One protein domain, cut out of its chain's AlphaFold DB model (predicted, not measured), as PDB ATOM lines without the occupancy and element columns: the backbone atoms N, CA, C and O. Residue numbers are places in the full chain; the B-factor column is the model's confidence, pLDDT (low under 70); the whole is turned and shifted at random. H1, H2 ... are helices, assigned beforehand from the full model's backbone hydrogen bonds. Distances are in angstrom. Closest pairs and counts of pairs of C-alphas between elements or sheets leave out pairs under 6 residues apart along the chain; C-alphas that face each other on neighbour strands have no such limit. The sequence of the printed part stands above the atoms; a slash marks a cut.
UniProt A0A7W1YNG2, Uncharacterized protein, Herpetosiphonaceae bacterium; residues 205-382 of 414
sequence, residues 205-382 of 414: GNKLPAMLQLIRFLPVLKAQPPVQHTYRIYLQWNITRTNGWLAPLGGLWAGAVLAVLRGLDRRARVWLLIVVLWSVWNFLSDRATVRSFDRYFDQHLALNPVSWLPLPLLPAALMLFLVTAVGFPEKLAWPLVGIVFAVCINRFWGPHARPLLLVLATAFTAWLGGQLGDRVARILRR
ATOM      1  N   GLY A 205     178.346 161.958 131.064       87.75
ATOM      2  CA  GLY A 205     177.001 162.436 130.740       87.75
ATOM      3  C   GLY A 205     175.988 161.297 130.694       87.75
ATOM      4  O   GLY A 205     174.913 161.404 131.285       87.75
ATOM      5  N   ASN A 206     176.384 160.168 130.108       92.56
ATOM      6  CA  ASN A 206     175.554 158.978 129.972       92.56
ATOM      7  C   ASN A 206     175.514 158.194 131.292       92.56
ATOM      8  O   ASN A 206     176.357 157.335 131.556       92.56
ATOM      9  N   LYS A 207     174.539 158.498 132.157       91.50
ATOM     10  CA  LYS A 207     174.474 157.941 133.523       91.50
ATOM     11  C   LYS A 207     174.302 156.422 133.539       91.50
ATOM     12  O   LYS A 207     175.077 155.728 134.187       91.50
ATOM     13  N   LEU A 208     173.281 155.922 132.845       91.44
ATOM     14  CA  LEU A 208     172.852 154.525 132.882       91.44
ATOM     15  C   LEU A 208     172.299 154.100 131.517       91.44
ATOM     16  O   LEU A 208     171.611 154.907 130.882       91.44
ATOM     17  N   PRO A 209     172.475 152.829 131.111       92.88
ATOM     18  CA  PRO A 209     171.836 152.299 129.907       92.88
ATOM     19  C   PRO A 209     170.313 152.484 129.919       92.88
ATOM     20  O   PRO A 209     169.742 152.903 128.921       92.88
ATOM     21  N   ALA A 210     169.658 152.270 131.067       91.38
ATOM     22  CA  ALA A 210     168.213 152.463 131.214       91.38
ATOM     23  C   ALA A 210     167.767 153.912 130.941       91.38
ATOM     24  O   ALA A 210     166.731 154.128 130.327       91.38
ATOM     25  N   MET A 211     168.562 154.917 131.327       91.31
ATOM     26  CA  MET A 211     168.234 156.311 131.009       91.31
ATOM     27  C   MET A 211     168.356 156.582 129.510       91.31
ATOM     28  O   MET A 211     167.466 157.198 128.934       91.31
ATOM     29  N   LEU A 212     169.406 156.075 128.859       92.69
ATOM     30  CA  LEU A 212     169.562 156.200 127.407       92.69
ATOM     31  C   LEU A 212     168.413 155.533 126.639       92.69
ATOM     32  O   LEU A 212     167.948 156.074 125.639       92.69
ATOM     33  N   GLN A 213     167.927 154.393 127.137       93.19
ATOM     34  CA  GLN A 213     166.748 153.710 126.604       93.19
ATOM     35  C   GLN A 213     165.499 154.594 126.659       93.19
ATOM     36  O   GLN A 213     164.748 154.624 125.694       93.19
ATOM     37  N   LEU A 214     165.288 155.341 127.743       91.56
ATOM     38  CA  LEU A 214     164.148 156.256 127.850       91.56
ATOM     39  C   LEU A 214     164.303 157.470 126.931       91.56
ATOM     40  O   LEU A 214     163.365 157.826 126.222       91.56
ATOM     41  N   ILE A 215     165.493 158.082 126.904       90.50
ATOM     42  CA  ILE A 215     165.734 159.296 126.112       90.50
ATOM     43  C   ILE A 215     165.485 159.033 124.624       90.50
ATOM     44  O   ILE A 215     164.802 159.823 123.973       90.50
ATOM     45  N   ARG A 216     165.948 157.895 124.087       91.06
ATOM     46  CA  ARG A 216     165.730 157.565 122.668       91.06
ATOM     47  C   ARG A 216     164.253 157.413 122.280       91.06
ATOM     48  O   ARG A 216     163.951 157.454 121.092       91.06
ATOM     49  N   PHE A 217     163.341 157.240 123.242       91.00
ATOM     50  CA  PHE A 217     161.899 157.145 122.999       91.00
ATOM     51  C   PHE A 217     161.151 158.476 123.118       91.00
ATOM     52  O   PHE A 217     159.941 158.496 122.888       91.00
ATOM     53  N   LEU A 218     161.834 159.589 123.413       89.56
ATOM     54  CA  LEU A 218     161.221 160.912 123.300       89.56
ATOM     55  C   LEU A 218     160.681 161.110 121.872       89.56
ATOM     56  O   LEU A 218     161.425 160.833 120.931       89.56
ATOM     57  N   PRO A 219     159.434 161.588 121.676       89.62
ATOM     58  CA  PRO A 219     158.777 161.573 120.365       89.62
ATOM     59  C   PRO A 219     159.620 162.169 119.230       89.62
ATOM     60  O   PRO A 219     159.782 161.542 118.185       89.62
ATOM     61  N   VAL A 220     160.231 163.332 119.474       88.00
ATOM     62  CA  VAL A 220     161.076 164.040 118.499       88.00
ATOM     63  C   VAL A 220     162.358 163.270 118.175       88.00
ATOM     64  O   VAL A 220     162.765 163.217 117.017       88.00
ATOM     65  N   LEU A 221     162.987 162.627 119.162       89.00
ATOM     66  CA  LEU A 221     164.221 161.855 118.962       89.00
ATOM     67  C   LEU A 221     163.940 160.489 118.328       89.00
ATOM     68  O   LEU A 221     164.718 160.002 117.508       89.00
ATOM     69  N   LYS A 222     162.805 159.876 118.679       91.62
ATOM     70  CA  LYS A 222     162.320 158.622 118.096       91.62
ATOM     71  C   LYS A 222     162.069 158.762 116.597       91.62
ATOM     72  O   LYS A 222     162.349 157.833 115.847       91.62
ATOM     73  N   ALA A 223     161.577 159.923 116.169       90.62
ATOM     74  CA  ALA A 223     161.300 160.221 114.769       90.62
ATOM     75  C   ALA A 223     162.562 160.423 113.904       90.62
ATOM     76  O   ALA A 223     162.439 160.548 112.690       90.62
ATOM     77  N   GLN A 224     163.764 160.452 114.493       90.44
ATOM     78  CA  GLN A 224     165.014 160.767 113.794       90.44
ATOM     79  C   GLN A 224     165.943 159.538 113.726       90.44
ATOM     80  O   GLN A 224     166.636 159.240 114.704       90.44
ATOM     81  N   PRO A 225     166.023 158.828 112.578       91.75
ATOM     82  CA  PRO A 225     166.883 157.649 112.431       91.75
ATOM     83  C   PRO A 225     168.362 157.866 112.801       91.75
ATOM     84  O   PRO A 225     168.920 157.000 113.484       91.75
ATOM     85  N   PRO A 226     169.011 158.998 112.449       90.06
ATOM     86  CA  PRO A 226     170.407 159.216 112.826       90.06
ATOM     87  C   PRO A 226     170.610 159.333 114.346       90.06
ATOM     88  O   PRO A 226     171.553 158.771 114.901       90.06
ATOM     89  N   VAL A 227     169.662 159.950 115.059       90.00
ATOM     90  CA  VAL A 227     169.679 160.012 116.530       90.00
ATOM     91  C   VAL A 227     169.556 158.612 117.132       90.00
ATOM     92  O   VAL A 227     170.285 158.259 118.059       90.00
ATOM     93  N   GLN A 228     168.674 157.773 116.583       93.00
ATOM     94  CA  GLN A 228     168.537 156.383 117.034       93.00
ATOM     95  C   GLN A 228     169.830 155.584 116.837       93.00
ATOM     96  O   GLN A 228     170.167 154.748 117.678       93.00
ATOM     97  N   HIS A 229     170.579 155.841 115.763       93.19
ATOM     98  CA  HIS A 229     171.908 155.262 115.561       93.19
ATOM     99  C   HIS A 229     172.897 155.686 116.653       93.19
ATOM    100  O   HIS A 229     173.512 154.811 117.260       93.19
ATOM    101  N   THR A 230     172.950 156.971 117.015       92.31
ATOM    102  CA  THR A 230     173.762 157.461 118.147       92.31
ATOM    103  C   THR A 230     173.441 156.727 119.458       92.31
ATOM    104  O   THR A 230     174.343 156.243 120.146       92.31
ATOM    105  N   TYR A 231     172.158 156.545 119.795       93.75
ATOM    106  CA  TYR A 231     171.783 155.789 120.999       93.75
ATOM    107  C   TYR A 231     172.122 154.296 120.904       93.75
ATOM    108  O   TYR A 231     172.484 153.692 121.917       93.75
ATOM    109  N   ARG A 232     172.049 153.686 119.712       94.94
ATOM    110  CA  ARG A 232     172.512 152.304 119.499       94.94
ATOM    111  C   ARG A 232     174.009 152.175 119.758       94.94
ATOM    112  O   ARG A 232     174.388 151.247 120.468       94.94
ATOM    113  N   ILE A 233     174.823 153.127 119.296       95.00
ATOM    114  CA  ILE A 233     176.265 153.167 119.590       95.00
ATOM    115  C   ILE A 233     176.479 153.161 121.107       95.00
ATOM    116  O   ILE A 233     177.182 152.299 121.638       95.00
ATOM    117  N   TYR A 234     175.819 154.066 121.833       95.06
ATOM    118  CA  TYR A 234     175.976 154.146 123.282       95.06
ATOM    119  C   TYR A 234     175.575 152.873 124.024       95.06
ATOM    120  O   TYR A 234     176.259 152.468 124.966       95.06
ATOM    121  N   LEU A 235     174.478 152.243 123.612       95.25
ATOM    122  CA  LEU A 235     173.965 151.038 124.255       95.25
ATOM    123  C   LEU A 235     174.819 149.808 123.922       95.25
ATOM    124  O   LEU A 235     175.194 149.074 124.834       95.25
ATOM    125  N   GLN A 236     175.172 149.611 122.649       95.88
ATOM    126  CA  GLN A 236     175.957 148.463 122.187       95.88
ATOM    127  C   GLN A 236     177.376 148.467 122.764       95.88
ATOM    128  O   GLN A 236     177.883 147.424 123.169       95.88
ATOM    129  N   TRP A 237     178.004 149.641 122.847       94.62
ATOM    130  CA  TRP A 237     179.376 149.793 123.341       94.62
ATOM    131  C   TRP A 237     179.448 150.121 124.838       94.62
ATOM    132  O   TRP A 237     180.529 150.389 125.366       94.62
ATOM    133  N   ASN A 238     178.303 150.095 125.535       94.38
ATOM    134  CA  ASN A 238     178.171 150.466 126.944       94.38
ATOM    135  C   ASN A 238     178.884 151.796 127.246       94.38
ATOM    136  O   ASN A 238     179.695 151.887 128.163       94.38
ATOM    137  N   ILE A 239     178.634 152.839 126.457       94.69
ATOM    138  CA  ILE A 239     179.247 154.161 126.638       94.69
ATOM    139  C   ILE A 239     178.451 154.921 127.697       94.69
ATOM    140  O   ILE A 239     177.719 155.869 127.421       94.69
ATOM    141  N   THR A 240     178.545 154.435 128.931       94.31
ATOM    142  CA  THR A 240     177.850 154.968 130.103       94.31
ATOM    143  C   THR A 240     178.755 154.897 131.329       94.31
ATOM    144  O   THR A 240     179.862 154.353 131.266       94.31
ATOM    145  N   ARG A 241     178.291 155.384 132.483       93.88
ATOM    146  CA  ARG A 241     179.059 155.268 133.729       93.88
ATOM    147  C   ARG A 241     179.299 153.834 134.192       93.88
ATOM    148  O   ARG A 241     180.208 153.616 134.984       93.88
ATOM    149  N   THR A 242     178.543 152.861 133.684       93.19
ATOM    150  CA  THR A 242     178.769 151.437 133.977       93.19
ATOM    151  C   THR A 242     179.908 150.830 133.149       93.19
ATOM    152  O   THR A 242     180.188 149.635 133.254       93.19
ATOM    153  N   ASN A 243     180.585 151.617 132.307       93.81
ATOM    154  CA  ASN A 243     181.773 151.173 131.587       93.81
ATOM    155  C   ASN A 243     183.007 151.136 132.499       93.81
ATOM    156  O   ASN A 243     183.296 152.099 133.206       93.81
ATOM    157  N   GLY A 244     183.801 150.065 132.406       93.31
ATOM    158  CA  GLY A 244     185.059 149.941 133.150       93.31
ATOM    159  C   GLY A 244     186.087 151.033 132.831       93.31
ATOM    160  O   GLY A 244     186.904 151.350 133.690       93.31
ATOM    161  N   TRP A 245     186.029 151.659 131.647       93.12
ATOM    162  CA  TRP A 245     186.908 152.771 131.262       93.12
ATOM    163  C   TRP A 245     186.651 154.067 132.035       93.12
ATOM    164  O   TRP A 245     187.559 154.898 132.124       93.12
ATOM    165  N   LEU A 246     185.470 154.241 132.646       95.31
ATOM    166  CA  LEU A 246     185.183 155.438 133.439       95.31
ATOM    167  C   LEU A 246     186.163 155.582 134.607       95.31
ATOM    168  O   LEU A 246     186.585 156.695 134.901       95.31
ATOM    169  N   ALA A 247     186.529 154.483 135.272       95.94
ATOM    170  CA  ALA A 247     187.433 154.531 136.416       95.94
ATOM    171  C   ALA A 247     188.827 155.078 136.034       95.94
ATOM    172  O   ALA A 247     189.189 156.133 136.558       95.94
ATOM    173  N   PRO A 248     189.589 154.487 135.089       96.81
ATOM    174  CA  PRO A 248     190.912 154.993 134.730       96.81
ATOM    175  C   PRO A 248     190.884 156.393 134.098       96.81
ATOM    176  O   PRO A 248     191.752 157.205 134.428       96.81
ATOM    177  N   LEU A 249     189.895 156.725 133.258       96.75
ATOM    178  CA  LEU A 249     189.740 158.090 132.727       96.75
ATOM    179  C   LEU A 249     189.390 159.088 133.844       96.75
ATOM    180  O   LEU A 249     189.967 160.172 133.933       96.75
ATOM    181  N   GLY A 250     188.499 158.680 134.746       97.69
ATOM    182  CA  GLY A 250     188.108 159.405 135.952       97.69
ATOM    183  C   GLY A 250     189.278 159.682 136.886       97.69
ATOM    184  O   GLY A 250     189.407 160.801 137.369       97.69
ATOM    185  N   GLY A 251     190.170 158.707 137.075       98.25
ATOM    186  CA  GLY A 251     191.417 158.874 137.819       98.25
ATOM    187  C   GLY A 251     192.314 159.934 137.191       98.25
ATOM    188  O   GLY A 251     192.710 160.872 137.882       98.25
ATOM    189  N   LEU A 252     192.569 159.835 135.878       98.56
ATOM    190  CA  LEU A 252     193.358 160.822 135.129       98.56
ATOM    191  C   LEU A 252     192.803 162.240 135.311       98.56
ATOM    192  O   LEU A 252     193.544 163.161 135.661       98.56
ATOM    193  N   TRP A 253     191.493 162.400 135.116       98.44
ATOM    194  CA  TRP A 253     190.799 163.671 135.293       98.44
ATOM    195  C   TRP A 253     190.863 164.179 136.736       98.44
ATOM    196  O   TRP A 253     191.254 165.325 136.952       98.44
ATOM    197  N   ALA A 254     190.536 163.341 137.724       98.56
ATOM    198  CA  ALA A 254     190.527 163.715 139.136       98.56
ATOM    199  C   ALA A 254     191.920 164.155 139.608       98.56
ATOM    200  O   ALA A 254     192.053 165.200 140.245       98.56
ATOM    201  N   GLY A 255     192.968 163.410 139.243       98.38
ATOM    202  CA  GLY A 255     194.350 163.793 139.527       98.38
ATOM    203  C   GLY A 255     194.713 165.136 138.892       98.38
ATOM    204  O   GLY A 255     195.203 166.033 139.580       98.38
ATOM    205  N   ALA A 256     194.416 165.309 137.599       98.50
ATOM    206  CA  ALA A 256     194.744 166.531 136.869       98.50
ATOM    207  C   ALA A 256     194.007 167.757 137.415       98.50
ATOM    208  O   ALA A 256     194.639 168.779 137.696       98.50
ATOM    209  N   VAL A 257     192.690 167.668 137.609       98.50
ATOM    210  CA  VAL A 257     191.887 168.802 138.075       98.50
ATOM    211  C   VAL A 257     192.276 169.195 139.500       98.50
ATOM    212  O   VAL A 257     192.504 170.375 139.753       98.50
ATOM    213  N   LEU A 258     192.461 168.236 140.418       98.50
ATOM    214  CA  LEU A 258     192.858 168.531 141.800       98.50
ATOM    215  C   LEU A 258     194.262 169.145 141.881       98.50
ATOM    216  O   LEU A 258     194.470 170.080 142.660       98.50
ATOM    217  N   ALA A 259     195.205 168.681 141.056       97.94
ATOM    218  CA  ALA A 259     196.537 169.276 140.960       97.94
ATOM    219  C   ALA A 259     196.482 170.720 140.441       97.94
ATOM    220  O   ALA A 259     197.076 171.614 141.047       97.94
ATOM    221  N   VAL A 260     195.703 171.000 139.389       98.06
ATOM    222  CA  VAL A 260     195.554 172.378 138.885       98.06
ATOM    223  C   VAL A 260     194.855 173.277 139.906       98.06
ATOM    224  O   VAL A 260     195.290 174.412 140.099       98.06
ATOM    225  N   LEU A 261     193.827 172.792 140.609       97.69
ATOM    226  CA  LEU A 261     193.129 173.553 141.653       97.69
ATOM    227  C   LEU A 261     194.066 173.959 142.800       97.69
ATOM    228  O   LEU A 261     194.128 175.139 143.158       97.69
ATOM    229  N   ARG A 262     194.858 173.015 143.325       95.19
ATOM    230  CA  ARG A 262     195.900 173.292 144.336       95.19
ATOM    231  C   ARG A 262     197.006 174.191 143.786       95.19
ATOM    232  O   ARG A 262     197.539 175.056 144.486       95.19
ATOM    233  N   GLY A 263     197.331 173.994 142.513       93.38
ATOM    234  CA  GLY A 263     198.266 174.800 141.751       93.38
ATOM    235  C   GLY A 263     197.777 176.224 141.505       93.38
ATOM    236  O   GLY A 263     198.618 177.100 141.318       93.38
ATOM    237  N   LEU A 264     196.470 176.491 141.548       93.38
ATOM    238  CA  LEU A 264     195.864 177.818 141.430       93.38
ATOM    239  C   LEU A 264     195.796 178.518 142.795       93.38
ATOM    240  O   LEU A 264     196.271 179.650 142.926       93.38
ATOM    241  N   ASP A 265     195.286 177.823 143.814       93.31
ATOM    242  CA  ASP A 265     195.166 178.321 145.184       93.31
ATOM    243  C   ASP A 265     195.592 177.262 146.211       93.31
ATOM    244  O   ASP A 265     194.995 176.194 146.332       93.31
ATOM    245  N   ARG A 266     196.616 177.586 147.008       91.75
ATOM    246  CA  ARG A 266     197.153 176.677 148.031       91.75
ATOM    247  C   ARG A 266     196.260 176.547 149.264       91.75
ATOM    248  O   ARG A 266     196.467 175.644 150.069       91.75
ATOM    249  N   ARG A 267     195.288 177.444 149.454       94.44
ATOM    250  CA  ARG A 267     194.399 177.420 150.621       94.44
ATOM    251  C   ARG A 267     193.437 176.240 150.494       94.44
ATOM    252  O   ARG A 267     192.504 176.306 149.697       94.44
ATOM    253  N   ALA A 268     193.618 175.215 151.332       95.25
ATOM    254  CA  ALA A 268     192.784 174.008 151.359       95.25
ATOM    255  C   ALA A 268     191.284 174.302 151.319       95.25
ATOM    256  O   ALA A 268     190.564 173.797 150.464       95.25
ATOM    257  N   ARG A 269     190.844 175.233 152.169       96.00
ATOM    258  CA  ARG A 269     189.447 175.678 152.237       96.00
ATOM    259  C   ARG A 269     188.870 176.176 150.907       96.00
ATOM    260  O   ARG A 269     187.674 176.057 150.712       96.00
ATOM    261  N   VAL A 270     189.676 176.747 150.007       95.88
ATOM    262  CA  VAL A 270     189.180 177.322 148.744       95.88
ATOM    263  C   VAL A 270     188.973 176.231 147.700       95.88
ATOM    264  O   VAL A 270     187.884 176.128 147.137       95.88
ATOM    265  N   TRP A 271     189.989 175.397 147.460       95.94
ATOM    266  CA  TRP A 271     189.874 174.335 146.462       95.94
ATOM    267  C   TRP A 271     188.976 173.181 146.932       95.94
ATOM    268  O   TRP A 271     188.322 172.554 146.106       95.94
ATOM    269  N   LEU A 272     188.857 172.930 148.241       98.06
ATOM    270  CA  LEU A 272     187.858 171.992 148.762       98.06
ATOM    271  C   LEU A 272     186.440 172.546 148.622       98.06
ATOM    272  O   LEU A 272     185.550 171.817 148.193       98.06
ATOM    273  N   LEU A 273     186.226 173.833 148.928       98.25
ATOM    274  CA  LEU A 273     184.905 174.451 148.813       98.25
ATOM    275  C   LEU A 273     184.362 174.342 147.387       98.25
ATOM    276  O   LEU A 273     183.210 173.966 147.213       98.25
ATOM    277  N   ILE A 274     185.173 174.613 146.361       98.12
ATOM    278  CA  ILE A 274     184.694 174.491 144.978       98.12
ATOM    279  C   ILE A 274     184.382 173.038 144.585       98.12
ATOM    280  O   ILE A 274     183.409 172.811 143.872       98.12
ATOM    281  N   VAL A 275     185.133 172.050 145.086       98.56
ATOM    282  CA  VAL A 275     184.823 170.627 144.858       98.56
ATOM    283  C   VAL A 275     183.517 170.233 145.552       98.56
ATOM    284  O   VAL A 275     182.708 169.516 144.958       98.56
ATOM    285  N   VAL A 276     183.271 170.730 146.770       98.62
ATOM    286  CA  VAL A 276     181.993 170.549 147.480       98.62
ATOM    287  C   VAL A 276     180.853 171.181 146.686       98.62
ATOM    288  O   VAL A 276     179.885 170.491 146.379       98.62
ATOM    289  N   LEU A 277     180.981 172.453 146.297       98.38
ATOM    290  CA  LEU A 277     179.957 173.170 145.531       98.38
ATOM    291  C   LEU A 277     179.643 172.465 144.209       98.38
ATOM    292  O   LEU A 277     178.476 172.263 143.888       98.38
ATOM    293  N   TRP A 278     180.670 172.030 143.474       98.06
ATOM    294  CA  TRP A 278     180.491 171.276 142.235       98.06
ATOM    295  C   TRP A 278     179.791 169.932 142.477       98.06
ATOM    296  O   TRP A 278     178.875 169.575 141.736       98.06
ATOM    297  N   SER A 279     180.165 169.202 143.530       98.12
ATOM    298  CA  SER A 279     179.564 167.897 143.846       98.12
ATOM    299  C   SER A 279     178.103 168.030 144.279       98.12
ATOM    300  O   SER A 279     177.260 167.264 143.815       98.12
ATOM    301  N   VAL A 280     177.787 169.030 145.111       98.31
ATOM    302  CA  VAL A 280     176.415 169.343 145.542       98.31
ATOM    303  C   VAL A 280     175.567 169.785 144.355       98.31
ATOM    304  O   VAL A 280     174.457 169.287 144.191       98.31
ATOM    305  N   TRP A 281     176.091 170.662 143.495       96.94
ATOM    306  CA  TRP A 281     175.390 171.092 142.286       96.94
ATOM    307  C   TRP A 281     175.033 169.906 141.385       96.94
ATOM    308  O   TRP A 281     173.875 169.763 141.003       96.94
ATOM    309  N   ASN A 282     175.994 169.022 141.093       96.44
ATOM    310  CA  ASN A 282     175.740 167.844 140.259       96.44
ATOM    311  C   ASN A 282     174.741 166.885 140.917       96.44
ATOM    312  O   ASN A 282     173.830 166.423 140.241       96.44
ATOM    313  N   PHE A 283     174.851 166.643 142.227       96.50
ATOM    314  CA  PHE A 283     173.877 165.838 142.968       96.50
ATOM    315  C   PHE A 283     172.454 166.408 142.852       96.50
ATOM    316  O   PHE A 283     171.520 165.675 142.536       96.50
ATOM    317  N   LEU A 284     172.278 167.713 143.093       97.25
ATOM    318  CA  LEU A 284     170.962 168.357 143.043       97.25
ATOM    319  C   LEU A 284     170.405 168.380 141.617       97.25
ATOM    320  O   LEU A 284     169.241 168.032 141.412       97.25
ATOM    321  N   SER A 285     171.240 168.750 140.645       94.31
ATOM    322  CA  SER A 285     170.878 168.817 139.229       94.31
ATOM    323  C   SER A 285     170.475 167.444 138.696       94.31
ATOM    324  O   SER A 285     169.374 167.294 138.173       94.31
ATOM    325  N   ASP A 286     171.316 166.423 138.878       93.88
ATOM    326  CA  ASP A 286     171.039 165.075 138.377       93.88
ATOM    327  C   ASP A 286     169.798 164.479 139.057       93.88
ATOM    328  O   ASP A 286     168.956 163.868 138.399       93.88
ATOM    329  N   ARG A 287     169.618 164.706 140.366       95.06
ATOM    330  CA  ARG A 287     168.424 164.239 141.088       95.06
ATOM    331  C   ARG A 287     167.148 164.918 140.590       95.06
ATOM    332  O   ARG A 287     166.108 164.263 140.506       95.06
ATOM    333  N   ALA A 288     167.204 166.208 140.259       94.81
ATOM    334  CA  ALA A 288     166.078 166.929 139.670       94.81
ATOM    335  C   ALA A 288     165.748 166.420 138.256       94.81
ATOM    336  O   ALA A 288     164.571 166.229 137.931       94.81
ATOM    337  N   THR A 289     166.772 166.135 137.445       91.12
ATOM    338  CA  THR A 289     166.607 165.519 136.123       91.12
ATOM    339  C   THR A 289     165.938 164.155 136.246       91.12
ATOM    340  O   THR A 289     164.881 163.949 135.658       91.12
ATOM    341  N   VAL A 290     166.469 163.251 137.073       93.19
ATOM    342  CA  VAL A 290     165.920 161.894 137.238       93.19
ATOM    343  C   VAL A 290     164.468 161.917 137.732       93.19
ATOM    344  O   VAL A 290     163.630 161.214 137.181       93.19
ATOM    345  N   ARG A 291     164.112 162.797 138.679       94.50
ATOM    346  CA  ARG A 291     162.709 162.979 139.116       94.50
ATOM    347  C   ARG A 291     161.779 163.479 138.012       94.50
ATOM    348  O   ARG A 291     160.570 163.269 138.066       94.50
ATOM    349  N   SER A 292     162.314 164.216 137.047       91.06
ATOM    350  CA  SER A 292     161.535 164.667 135.894       91.06
ATOM    351  C   SER A 292     161.305 163.521 134.909       91.06
ATOM    352  O   SER A 292     160.204 163.407 134.380       91.06
ATOM    353  N   PHE A 293     162.285 162.627 134.754       90.06
ATOM    354  CA  PHE A 293     162.134 161.383 133.994       90.06
ATOM    355  C   PHE A 293     161.127 160.427 134.637       90.06
ATOM    356  O   PHE A 293     160.263 159.927 133.929       90.06
ATOM    357  N   ASP A 294     161.186 160.231 135.955       93.38
ATOM    358  CA  ASP A 294     160.237 159.373 136.678       93.38
ATOM    359  C   ASP A 294     158.788 159.816 136.450       93.38
ATOM    360  O   ASP A 294     157.936 158.989 136.149       93.38
ATOM    361  N   ARG A 295     158.524 161.130 136.495       93.00
ATOM    362  CA  ARG A 295     157.192 161.692 136.212       93.00
ATOM    363  C   ARG A 295     156.767 161.554 134.753       93.00
ATOM    364  O   ARG A 295     155.581 161.413 134.490       93.00
ATOM    365  N   TYR A 296     157.705 161.666 133.815       90.56
ATOM    366  CA  TYR A 296     157.392 161.645 132.385       90.56
ATOM    367  C   TYR A 296     157.195 160.221 131.846       90.56
ATOM    368  O   TYR A 296     156.333 160.005 131.001       90.56
ATOM    369  N   PHE A 297     157.986 159.258 132.325       91.12
ATOM    370  CA  PHE A 297     158.008 157.876 131.829       91.12
ATOM    371  C   PHE A 297     157.372 156.854 132.783       91.12
ATOM    372  O   PHE A 297     157.462 155.656 132.513       91.12
ATOM    373  N   ASP A 298     156.796 157.310 133.900       90.88
ATOM    374  CA  ASP A 298     156.291 156.461 134.988       90.88
ATOM    375  C   ASP A 298     157.335 155.420 135.442       90.88
ATOM    376  O   ASP A 298     157.145 154.207 135.396       90.88
ATOM    377  N   GLN A 299     158.523 155.920 135.793       90.75
ATOM    378  CA  GLN A 299     159.678 155.117 136.220       90.75
ATOM    379  C   GLN A 299     160.055 155.434 137.667       90.75
ATOM    380  O   GLN A 299     159.518 156.354 138.277       90.75
ATOM    381  N   HIS A 300     160.940 154.630 138.258       92.25
ATOM    382  CA  HIS A 300     161.371 154.777 139.657       92.25
ATOM    383  C   HIS A 300     162.900 154.920 139.765       92.25
ATOM    384  O   HIS A 300     163.545 154.414 140.690       92.25
ATOM    385  N   LEU A 301     163.515 155.605 138.799       91.00
ATOM    386  CA  LEU A 301     164.962 155.788 138.699       91.00
ATOM    387  C   LEU A 301     165.535 156.601 139.864       91.00
ATOM    388  O   LEU A 301     166.700 156.393 140.219       91.00
ATOM    389  N   ALA A 302     164.759 157.505 140.476       92.31
ATOM    390  CA  ALA A 302     165.213 158.317 141.606       92.31
ATOM    391  C   ALA A 302     165.464 157.491 142.878       92.31
ATOM    392  O   ALA A 302     166.234 157.932 143.739       92.31
ATOM    393  N   LEU A 303     164.859 156.301 142.988       91.50
ATOM    394  CA  LEU A 303     165.114 155.365 144.088       91.50
ATOM    395  C   LEU A 303     166.510 154.742 143.998       91.50
ATOM    396  O   LEU A 303     167.062 154.341 145.018       91.50
ATOM    397  N   ASN A 304     167.100 154.698 142.801       90.69
ATOM    398  CA  ASN A 304     168.438 154.173 142.584       90.69
ATOM    399  C   ASN A 304     169.486 155.306 142.642       90.69
ATOM    400  O   ASN A 304     169.528 156.144 141.736       90.69
ATOM    401  N   PRO A 305     170.381 155.335 143.652       91.50
ATOM    402  CA  PRO A 305     171.414 156.366 143.765       91.50
ATOM    403  C   PRO A 305     172.336 156.472 142.552       91.50
ATOM    404  O   PRO A 305     172.820 157.552 142.225       91.50
ATOM    405  N   VAL A 306     172.546 155.369 141.839       91.69
ATOM    406  CA  VAL A 306     173.431 155.285 140.669       91.69
ATOM    407  C   VAL A 306     172.968 156.210 139.529       91.69
ATOM    408  O   VAL A 306     173.790 156.665 138.728       91.69
ATOM    409  N   SER A 307     171.674 156.549 139.495       92.00
ATOM    410  CA  SER A 307     171.065 157.450 138.510       92.00
ATOM    411  C   SER A 307     171.435 158.923 138.719       92.00
ATOM    412  O   SER A 307     171.413 159.693 137.762       92.00
ATOM    413  N   TRP A 308     171.763 159.332 139.951       93.88
ATOM    414  CA  TRP A 308     171.937 160.749 140.309       93.88
ATOM    415  C   TRP A 308     173.192 161.066 141.130       93.88
ATOM    416  O   TRP A 308     173.473 162.235 141.395       93.88
ATOM    417  N   LEU A 309     173.963 160.063 141.553       95.31
ATOM    418  CA  LEU A 309     175.209 160.302 142.274       95.31
ATOM    419  C   LEU A 309     176.217 161.045 141.376       95.31
ATOM    420  O   LEU A 309     176.412 160.660 140.219       95.31
ATOM    421  N   PRO A 310     176.894 162.092 141.879       96.31
ATOM    422  CA  PRO A 310     177.953 162.758 141.133       96.31
ATOM    423  C   PRO A 310     179.179 161.843 141.008       96.31
ATOM    424  O   PRO A 310     179.339 160.880 141.759       96.31
ATOM    425  N   LEU A 311     180.082 162.165 140.077       96.44
ATOM    426  CA  LEU A 311     181.384 161.495 140.030       96.44
ATOM    427  C   LEU A 311     182.126 161.707 141.365       96.44
ATOM    428  O   LEU A 311     182.023 162.794 141.942       96.44
ATOM    429  N   PRO A 312     182.905 160.722 141.850       97.19
ATOM    430  CA  PRO A 312     183.471 160.729 143.200       97.19
ATOM    431  C   PRO A 312     184.702 161.646 143.360       97.19
ATOM    432  O   PRO A 312     185.681 161.287 144.013       97.19
ATOM    433  N   LEU A 313     184.650 162.866 142.810       98.38
ATOM    434  CA  LEU A 313     185.701 163.875 142.966       98.38
ATOM    435  C   LEU A 313     185.824 164.359 144.419       98.38
ATOM    436  O   LEU A 313     186.936 164.582 144.883       98.38
ATOM    437  N   LEU A 314     184.712 164.502 145.151       98.62
ATOM    438  CA  LEU A 314     184.738 164.940 146.553       98.62
ATOM    439  C   LEU A 314     185.437 163.934 147.485       98.62
ATOM    440  O   LEU A 314     186.363 164.351 148.179       98.62
ATOM    441  N   PRO A 315     185.094 162.629 147.498       98.44
ATOM    442  CA  PRO A 315     185.859 161.637 148.255       98.44
ATOM    443  C   PRO A 315     187.354 161.631 147.901       98.44
ATOM    444  O   PRO A 315     188.203 161.631 148.789       98.44
ATOM    445  N   ALA A 316     187.679 161.711 146.608       98.31
ATOM    446  CA  ALA A 316     189.048 161.820 146.106       98.31
ATOM    447  C   ALA A 316     189.781 163.074 146.638       98.31
ATOM    448  O   ALA A 316     190.920 162.993 147.100       98.31
ATOM    449  N   ALA A 317     189.115 164.229 146.630       98.50
ATOM    450  CA  ALA A 317     189.623 165.495 147.153       98.50
ATOM    451  C   ALA A 317     189.858 165.459 148.669       98.50
ATOM    452  O   ALA A 317     190.885 165.946 149.146       98.50
ATOM    453  N   LEU A 318     188.930 164.865 149.423       98.38
ATOM    454  CA  LEU A 318     189.067 164.678 150.866       98.38
ATOM    455  C   LEU A 318     190.239 163.753 151.186       98.38
ATOM    456  O   LEU A 318     191.030 164.079 152.067       98.38
ATOM    457  N   MET A 319     190.412 162.664 150.432       97.62
ATOM    458  CA  MET A 319     191.563 161.777 150.596       97.62
ATOM    459  C   MET A 319     192.879 162.525 150.372       97.62
ATOM    460  O   MET A 319     193.781 162.452 151.205       97.62
ATOM    461  N   LEU A 320     192.972 163.312 149.293       97.44
ATOM    462  CA  LEU A 320     194.146 164.145 149.028       97.44
ATOM    463  C   LEU A 320     194.429 165.115 150.181       97.44
ATOM    464  O   LEU A 320     195.579 165.256 150.602       97.44
ATOM    465  N   PHE A 321     193.394 165.780 150.698       97.19
ATOM    466  CA  PHE A 321     193.522 166.700 151.825       97.19
ATOM    467  C   PHE A 321     194.008 165.991 153.092       97.19
ATOM    468  O   PHE A 321     194.988 166.434 153.677       97.19
ATOM    469  N   LEU A 322     193.376 164.884 153.488       96.56
ATOM    470  CA  LEU A 322     193.723 164.149 154.708       96.56
ATOM    471  C   LEU A 322     195.163 163.632 154.666       96.56
ATOM    472  O   LEU A 322     195.930 163.859 155.598       96.56
ATOM    473  N   VAL A 323     195.548 163.004 153.553       95.44
ATOM    474  CA  VAL A 323     196.891 162.445 153.351       95.44
ATOM    475  C   VAL A 323     197.961 163.538 153.386       95.44
ATOM    476  O   VAL A 323     198.993 163.387 154.036       95.44
ATOM    477  N   THR A 324     197.714 164.672 152.731       93.81
ATOM    478  CA  THR A 324     198.673 165.788 152.745       93.81
ATOM    479  C   THR A 324     198.689 166.536 154.080       93.81
ATOM    480  O   THR A 324     199.740 167.042 154.470       93.81
ATOM    481  N   ALA A 325     197.574 166.572 154.819       93.81
ATOM    482  CA  ALA A 325     197.493 167.204 156.137       93.81
ATOM    483  C   ALA A 325     198.335 166.475 157.197       93.81
ATOM    484  O   ALA A 325     198.880 167.126 158.083       93.81
ATOM    485  N   VAL A 326     198.492 165.152 157.079       95.19
ATOM    486  CA  VAL A 326     199.346 164.342 157.971       95.19
ATOM    487  C   VAL A 326     200.813 164.265 157.519       95.19
ATOM    488  O   VAL A 326     201.586 163.476 158.052       95.19
ATOM    489  N   GLY A 327     201.220 165.075 156.534       92.75
ATOM    490  CA  GLY A 327     202.610 165.156 156.071       92.75
ATOM    491  C   GLY A 327     203.041 164.043 155.111       92.75
ATOM    492  O   GLY A 327     204.234 163.887 154.851       92.75
ATOM    493  N   PHE A 328     202.101 163.271 154.558       93.62
ATOM    494  CA  PHE A 328     202.432 162.209 153.613       93.62
ATOM    495  C   PHE A 328     202.968 162.787 152.286       93.62
ATOM    496  O   PHE A 328     202.486 163.832 151.829       93.62
ATOM    497  N   PRO A 329     203.927 162.122 151.612       92.31
ATOM    498  CA  PRO A 329     204.493 162.632 150.370       92.31
ATOM    499  C   PRO A 329     203.438 162.795 149.273       92.31
ATOM    500  O   PRO A 329     202.758 161.843 148.892       92.31
ATOM    501  N   GLU A 330     203.366 163.987 148.682       88.06
ATOM    502  CA  GLU A 330     202.374 164.320 147.650       88.06
ATOM    503  C   GLU A 330     202.405 163.360 146.449       88.06
ATOM    504  O   GLU A 330     201.361 162.975 145.928       88.06
ATOM    505  N   LYS A 331     203.594 162.889 146.052       88.31
ATOM    506  CA  LYS A 331     203.742 161.907 144.963       88.31
ATOM    507  C   LYS A 331     203.003 160.592 145.241       88.31
ATOM    508  O   LYS A 331     202.537 159.963 144.294       88.31
ATOM    509  N   LEU A 332     202.905 160.197 146.510       90.19
ATOM    510  CA  LEU A 332     202.227 158.978 146.957       90.19
ATOM    511  C   LEU A 332     200.745 159.219 147.284       90.19
ATOM    512  O   LEU A 332     199.981 158.263 147.383       90.19
ATOM    513  N   ALA A 333     200.313 160.478 147.397       95.62
ATOM    514  CA  ALA A 333     198.908 160.815 147.592       95.62
ATOM    515  C   ALA A 333     198.067 160.567 146.328       95.62
ATOM    516  O   ALA A 333     196.919 160.144 146.433       95.62
ATOM    517  N   TRP A 334     198.623 160.771 145.126       97.38
ATOM    518  CA  TRP A 334     197.864 160.617 143.877       97.38
ATOM    519  C   TRP A 334     197.351 159.191 143.604       97.38
ATOM    520  O   TRP A 334     196.182 159.058 143.239       97.38
ATOM    521  N   PRO A 335     198.133 158.116 143.826       98.12
ATOM    522  CA  PRO A 335     197.589 156.760 143.778       98.12
ATOM    523  C   PRO A 335     196.415 156.545 144.741       98.12
ATOM    524  O   PRO A 335     195.425 155.935 144.352       98.12
ATOM    525  N   LEU A 336     196.471 157.095 145.963       97.81
ATOM    526  CA  LEU A 336     195.383 156.984 146.949       97.81
ATOM    527  C   LEU A 336     194.110 157.708 146.489       97.81
ATOM    528  O   LEU A 336     193.010 157.185 146.669       97.81
ATOM    529  N   VAL A 337     194.256 158.867 145.839       97.88
ATOM    530  CA  VAL A 337     193.150 159.573 145.166       97.88
ATOM    531  C   VAL A 337     192.485 158.663 144.130       97.88
ATOM    532  O   VAL A 337     191.261 158.526 144.132       97.88
ATOM    533  N   GLY A 338     193.281 158.005 143.282       98.06
ATOM    534  CA  GLY A 338     192.775 157.073 142.272       98.06
ATOM    535  C   GLY A 338     192.116 155.828 142.869       98.06
ATOM    536  O   GLY A 338     191.060 155.417 142.394       98.06
ATOM    537  N   ILE A 339     192.674 155.269 143.947       98.19
ATOM    538  CA  ILE A 339     192.084 154.127 144.664       98.19
ATOM    539  C   ILE A 339     190.705 154.498 145.211       98.19
ATOM    540  O   ILE A 339     189.739 153.788 144.938       98.19
ATOM    541  N   VAL A 340     190.583 155.617 145.933       98.12
ATOM    542  CA  VAL A 340     189.290 156.069 146.481       98.12
ATOM    543  C   VAL A 340     188.281 156.321 145.361       98.12
ATOM    544  O   VAL A 340     187.140 155.868 145.453       98.12
ATOM    545  N   PHE A 341     188.708 156.976 144.277       97.56
ATOM    546  CA  PHE A 341     187.854 157.207 143.113       97.56
ATOM    547  C   PHE A 341     187.336 155.883 142.526       97.56
ATOM    548  O   PHE A 341     186.128 155.719 142.355       97.56
ATOM    549  N   ALA A 342     188.223 154.915 142.276       96.88
ATOM    550  CA  ALA A 342     187.867 153.616 141.710       96.88
ATOM    551  C   ALA A 342     186.984 152.774 142.635       96.88
ATOM    552  O   ALA A 342     186.047 152.137 142.160       96.88
ATOM    553  N   VAL A 343     187.237 152.786 143.946       95.88
ATOM    554  CA  VAL A 343     186.395 152.085 144.930       95.88
ATOM    555  C   VAL A 343     184.970 152.634 144.895       95.88
ATOM    556  O   VAL A 343     184.020 151.851 144.855       95.88
ATOM    557  N   CYS A 344     184.801 153.959 144.835       95.56
ATOM    558  CA  CYS A 344     183.483 154.563 144.664       95.56
ATOM    559  C   CYS A 344     182.838 154.168 143.325       95.56
ATOM    560  O   CYS A 344     181.664 153.802 143.315       95.56
ATOM    561  N   ILE A 345     183.588 154.198 142.215       94.81
ATOM    562  CA  ILE A 345     183.058 153.782 140.907       94.81
ATOM    563  C   ILE A 345     182.575 152.327 140.944       94.81
ATOM    564  O   ILE A 345     181.413 152.073 140.638       94.81
ATOM    565  N   ASN A 346     183.408 151.397 141.412       92.75
ATOM    566  CA  ASN A 346     183.064 149.977 141.515       92.75
ATOM    567  C   ASN A 346     181.867 149.744 142.460       92.75
ATOM    568  O   ASN A 346     181.007 148.905 142.205       92.75
ATOM    569  N   ARG A 347     181.767 150.496 143.564       92.88
ATOM    570  CA  ARG A 347     180.677 150.311 144.535       92.88
ATOM    571  C   ARG A 347     179.301 150.662 143.968       92.88
ATOM    572  O   ARG A 347     178.321 150.026 144.367       92.88
ATOM    573  N   PHE A 348     179.230 151.687 143.118       91.75
ATOM    574  CA  PHE A 348     177.969 152.246 142.624       91.75
ATOM    575  C   PHE A 348     177.670 151.866 141.172       91.75
ATOM    576  O   PHE A 348     176.541 151.499 140.873       91.75
ATOM    577  N   TRP A 349     178.651 151.917 140.272       91.38
ATOM    578  CA  TRP A 349     178.444 151.697 138.836       91.38
ATOM    579  C   TRP A 349     178.931 150.333 138.326       91.38
ATOM    580  O   TRP A 349     178.730 150.037 137.149       91.38
ATOM    581  N   GLY A 350     179.447 149.453 139.195       77.00
ATOM    582  CA  GLY A 350     179.354 148.016 138.934       77.00
ATOM    583  C   GLY A 350     180.362 147.104 139.638       77.00
ATOM    584  O   GLY A 350     181.506 147.489 139.886       77.00
ATOM    585  N   PRO A 351     180.006 145.821 139.838       63.28
ATOM    586  CA  PRO A 351     180.997 144.763 139.943       63.28
ATOM    587  C   PRO A 351     181.550 144.496 138.537       63.28
ATOM    588  O   PRO A 351     181.060 143.655 137.787       63.28
ATOM    589  N   HIS A 352     182.562 145.260 138.135       78.19
ATOM    590  CA  HIS A 352     183.313 144.943 136.923       78.19
ATOM    591  C   HIS A 352     184.008 143.586 137.092       78.19
ATOM    592  O   HIS A 352     184.451 143.262 138.189       78.19
ATOM    593  N   ALA A 353     184.182 142.822 136.009       76.81
ATOM    594  CA  ALA A 353     184.790 141.484 136.061       76.81
ATOM    595  C   ALA A 353     186.214 141.458 136.665       76.81
ATOM    596  O   ALA A 353     186.687 140.414 137.104       76.81
ATOM    597  N   ARG A 354     186.920 142.600 136.667       87.12
ATOM    598  CA  ARG A 354     188.294 142.745 137.176       87.12
ATOM    599  C   ARG A 354     188.433 144.021 138.024       87.12
ATOM    600  O   ARG A 354     189.133 144.951 137.614       87.12
ATOM    601  N   PRO A 355     187.781 144.102 139.198       88.69
ATOM    602  CA  PRO A 355     187.694 145.349 139.958       88.69
ATOM    603  C   PRO A 355     189.059 145.775 140.511       88.69
ATOM    604  O   PRO A 355     189.377 146.962 140.504       88.69
ATOM    605  N   LEU A 356     189.908 144.817 140.900       91.81
ATOM    606  CA  LEU A 356     191.273 145.087 141.360       91.81
ATOM    607  C   LEU A 356     192.146 145.697 140.253       91.81
ATOM    608  O   LEU A 356     192.849 146.674 140.497       91.81
ATOM    609  N   LEU A 357     192.066 145.171 139.024       93.19
ATOM    610  CA  LEU A 357     192.814 145.712 137.885       93.19
ATOM    611  C   LEU A 357     192.399 147.158 137.589       93.19
ATOM    612  O   LEU A 357     193.258 147.999 137.342       93.19
ATOM    613  N   LEU A 358     191.098 147.462 137.663       93.25
ATOM    614  CA  LEU A 358     190.599 148.827 137.492       93.25
ATOM    615  C   LEU A 358     191.068 149.763 138.606       93.25
ATOM    616  O   LEU A 358     191.421 150.902 138.314       93.25
ATOM    617  N   VAL A 359     191.127 149.300 139.858       96.19
ATOM    618  CA  VAL A 359     191.685 150.088 140.971       96.19
ATOM    619  C   VAL A 359     193.157 150.414 140.718       96.19
ATOM    620  O   VAL A 359     193.538 151.579 140.818       96.19
ATOM    621  N   LEU A 360     193.969 149.428 140.327       97.06
ATOM    622  CA  LEU A 360     195.391 149.635 140.026       97.06
ATOM    623  C   LEU A 360     195.595 150.568 138.825       97.06
ATOM    624  O   LEU A 360     196.393 151.503 138.898       97.06
ATOM    625  N   ALA A 361     194.835 150.361 137.747       97.19
ATOM    626  CA  ALA A 361     194.870 151.228 136.575       97.19
ATOM    627  C   ALA A 361     194.471 152.666 136.934       97.19
ATOM    628  O   ALA A 361     195.149 153.607 136.533       97.19
ATOM    629  N   THR A 362     193.427 152.843 137.748       98.00
ATOM    630  CA  THR A 362     192.952 154.166 138.181       98.00
ATOM    631  C   THR A 362     193.931 154.855 139.126       98.00
ATOM    632  O   THR A 362     194.120 156.066 139.043       98.00
ATOM    633  N   ALA A 363     194.595 154.105 140.007       98.38
ATOM    634  CA  ALA A 363     195.664 154.627 140.855       98.38
ATOM    635  C   ALA A 363     196.823 155.176 140.006       98.38
ATOM    636  O   ALA A 363     197.301 156.291 140.236       98.38
ATOM    637  N   PHE A 364     197.232 154.419 138.984       98.31
ATOM    638  CA  PHE A 364     198.273 154.838 138.049       98.31
ATOM    639  C   PHE A 364     197.854 156.058 137.219       98.31
ATOM    640  O   PHE A 364     198.608 157.031 137.125       98.31
ATOM    641  N   THR A 365     196.648 156.056 136.644       98.56
ATOM    642  CA  THR A 365     196.184 157.192 135.842       98.56
ATOM    643  C   THR A 365     195.947 158.436 136.689       98.56
ATOM    644  O   THR A 365     196.252 159.527 136.219       98.56
ATOM    645  N   ALA A 366     195.504 158.315 137.945       98.62
ATOM    646  CA  ALA A 366     195.411 159.448 138.868       98.62
ATOM    647  C   ALA A 366     196.776 160.049 139.204       98.62
ATOM    648  O   ALA A 366     196.913 161.275 139.244       98.62
ATOM    649  N   TRP A 367     197.805 159.214 139.367       98.44
ATOM    650  CA  TRP A 367     199.182 159.688 139.471       98.44
ATOM    651  C   TRP A 367     199.626 160.444 138.217       98.44
ATOM    652  O   TRP A 367     200.103 161.576 138.336       98.44
ATOM    653  N   LEU A 368     199.410 159.879 137.026       98.31
ATOM    654  CA  LEU A 368     199.723 160.554 135.762       98.31
ATOM    655  C   LEU A 368     198.962 161.883 135.636       98.31
ATOM    656  O   LEU A 368     199.545 162.901 135.260       98.31
ATOM    657  N   GLY A 369     197.685 161.883 136.014       98.38
ATOM    658  CA  GLY A 369     196.817 163.050 136.061       98.38
ATOM    659  C   GLY A 369     197.401 164.140 136.943       98.38
ATOM    660  O   GLY A 369     197.571 165.263 136.476       98.38
ATOM    661  N   GLY A 370     197.804 163.804 138.172       98.06
ATOM    662  CA  GLY A 370     198.469 164.737 139.085       98.06
ATOM    663  C   GLY A 370     199.716 165.377 138.466       98.06
ATOM    664  O   GLY A 370     199.851 166.602 138.467       98.06
ATOM    665  N   GLN A 371     200.581 164.578 137.825       97.81
ATOM    666  CA  GLN A 371     201.777 165.096 137.142       97.81
ATOM    667  C   GLN A 371     201.436 166.046 135.985       97.81
ATOM    668  O   GLN A 371     202.102 167.071 135.793       97.81
ATOM    669  N   LEU A 372     200.420 165.708 135.188       97.50
ATOM    670  CA  LEU A 372     199.948 166.554 134.092       97.50
ATOM    671  C   LEU A 372     199.330 167.847 134.624       97.50
ATOM    672  O   LEU A 372     199.656 168.924 134.122       97.50
ATOM    673  N   GLY A 373     198.517 167.767 135.674       97.88
ATOM    674  CA  GLY A 373     197.913 168.931 136.310       97.88
ATOM    675  C   GLY A 373     198.951 169.884 136.902       97.88
ATOM    676  O   GLY A 373     198.864 171.091 136.680       97.88
ATOM    677  N   ASP A 374     200.012 169.373 137.531       97.12
ATOM    678  CA  ASP A 374     201.135 170.194 138.011       97.12
ATOM    679  C   ASP A 374     201.902 170.878 136.869       97.12
ATOM    680  O   ASP A 374     202.396 172.007 137.001       97.12
ATOM    681  N   ARG A 375     202.036 170.206 135.718       97.31
ATOM    682  CA  ARG A 375     202.592 170.831 134.507       97.31
ATOM    683  C   ARG A 375     201.672 171.944 134.016       97.31
ATOM    684  O   ARG A 375     202.157 173.058 133.829       97.31
ATOM    685  N   VAL A 376     200.371 171.690 133.887       97.94
ATOM    686  CA  VAL A 376     199.383 172.699 133.471       97.94
ATOM    687  C   VAL A 376     199.393 173.894 134.425       97.94
ATOM    688  O   VAL A 376     199.539 175.024 133.969       97.94
ATOM    689  N   ALA A 377     199.363 173.683 135.742       96.88
ATOM    690  CA  ALA A 377     199.418 174.759 136.732       96.88
ATOM    691  C   ALA A 377     200.666 175.650 136.587       96.88
ATOM    692  O   ALA A 377     200.582 176.876 136.718       96.88
ATOM    693  N   ARG A 378     201.828 175.057 136.275       95.56
ATOM    694  CA  ARG A 378     203.057 175.812 135.974       95.56
ATOM    695  C   ARG A 378     202.936 176.616 134.683       95.56
ATOM    696  O   ARG A 378     203.343 177.777 134.672       95.56
ATOM    697  N   ILE A 379     202.341 176.041 133.636       96.12
ATOM    698  CA  ILE A 379     202.080 176.740 132.369       96.12
ATOM    699  C   ILE A 379     201.158 177.939 132.602       96.12
ATOM    700  O   ILE A 379     201.464 179.032 132.140       96.12
ATOM    701  N   LEU A 380     200.084 177.787 133.382       95.56
ATOM    702  CA  LEU A 380     199.147 178.883 133.665       95.56
ATOM    703  C   LEU A 380     199.808 180.058 134.396       95.56
ATOM    704  O   LEU A 380     199.438 181.213 134.175       95.56
ATOM    705  N   ARG A 381     200.794 179.779 135.254       92.81
ATOM    706  CA  ARG A 381     201.578 180.804 135.962       92.81
ATOM    707  C   ARG A 381     202.651 181.441 135.080       92.81
ATOM    708  O   ARG A 381     203.000 182.597 135.307       92.81
ATOM    709  N   ARG A 382     203.189 180.691 134.114       93.12
ATOM    710  CA  ARG A 382     204.245 181.144 133.204       93.12
ATOM    711  C   ARG A 382     204.035 180.561 131.793       93.12
ATOM    712  O   ARG A 382     204.665 179.558 131.443       93.12
TER     713      ARG A 382
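This is residues 205 to 382 of the 414 residues of an uncharacterized protein of Herpetosiphonaceae bacterium (UniProt A0A7W1YNG2). The longest helix, H5, runs along one side of an elongated model with two lobes: a large one of H4, H6, H7 and H8 at its first residues, and a small one of H1, H2 and H3 toward its last. In the large lobe H4 and H8 lie side by side, H7 crosses both, and H6 sits between H7 and the first part of H5; residues 298 to 312 lead back from H5 to H6. The printed part has 178 residues with eight named helices, H1 to H8 in order along the chain, and no named strand; the class is all helix. The whole is compact, with a radius of gyration of the C-alphas of 18.1 A, and spans 56 by 33 by 32 A.

Start with H5, residues 268 to 297. Its residues 268 to 279 alone touch H6, residues 313 to 325, in a helical hairpin at a shallow tilt of 19 degrees; the closest C-alphas, of Val 275 and Leu 314, are 5.9 A apart. H6 and H7, residues 330 to 349, form a second helical hairpin, closest at the C-alphas of Ala 316 and Val 337, 4.8 A. The hub is H4, residues 246 to 264, touching four helices. It only just touches H5, with 3 pairs of C-alphas within 8 A, and only at the corner, at Leu 261 and Trp 271, whose C-alphas are 5.9 A apart. H4, H5, H6 and H7 make an up-and-down bundle, each helix running against the one before it. H8, residues 355 to 381, touches H4 and runs the same way at a shallow tilt of 29 degrees, with the closest C-alphas, of Ala 256 and Gly 373, 4.0 A apart. H8 also touches H7 at a steep tilt of 51 degrees, closest at the C-alphas of Gly 338 and Ala 363, 4.0 A. Look next at H1, residues 209 to 215: it is close to H5 but not clearly touching, the C-alphas of Leu 214 and Phe 297 being 7.5 A apart. H1 touches H3, residues 225 to 236, closest at the C-alphas of Pro 209 and Leu 235, 6.2 A. H2, residues 219 to 222, only just touches H3, with 3 pairs of C-alphas within 8 A, and only at the corner, closest at the C-alphas of Leu 221 and Val 227, 6.3 A. H3 and H4 are apart. Every O i to N i+4 pair is within hydrogen-bond range in H1, H3, H4, H5, H6 and H8, against 13 of 16 in H7; H2 is too short for such a pair.

Find C-alpha 268 at (192.784, 174.008, 151.359); from there H5 runs 43.0 A to C-alpha 297 at (158.008, 157.876, 131.829). H8 measures 38.3 A and ends at C-alpha 381, at (201.578, 180.804, 135.962). H7 measures 28.5 A and H4 26.1 A.

The C-alphas farthest apart, of Ala 223 and Gly 327, are 58.6 A from each other. The printed part has no cut, and the link from H5 to H6 is long, with 15 residues. The mean pLDDT of the printed part is 94.3; look at residue 351 for the one value under 70.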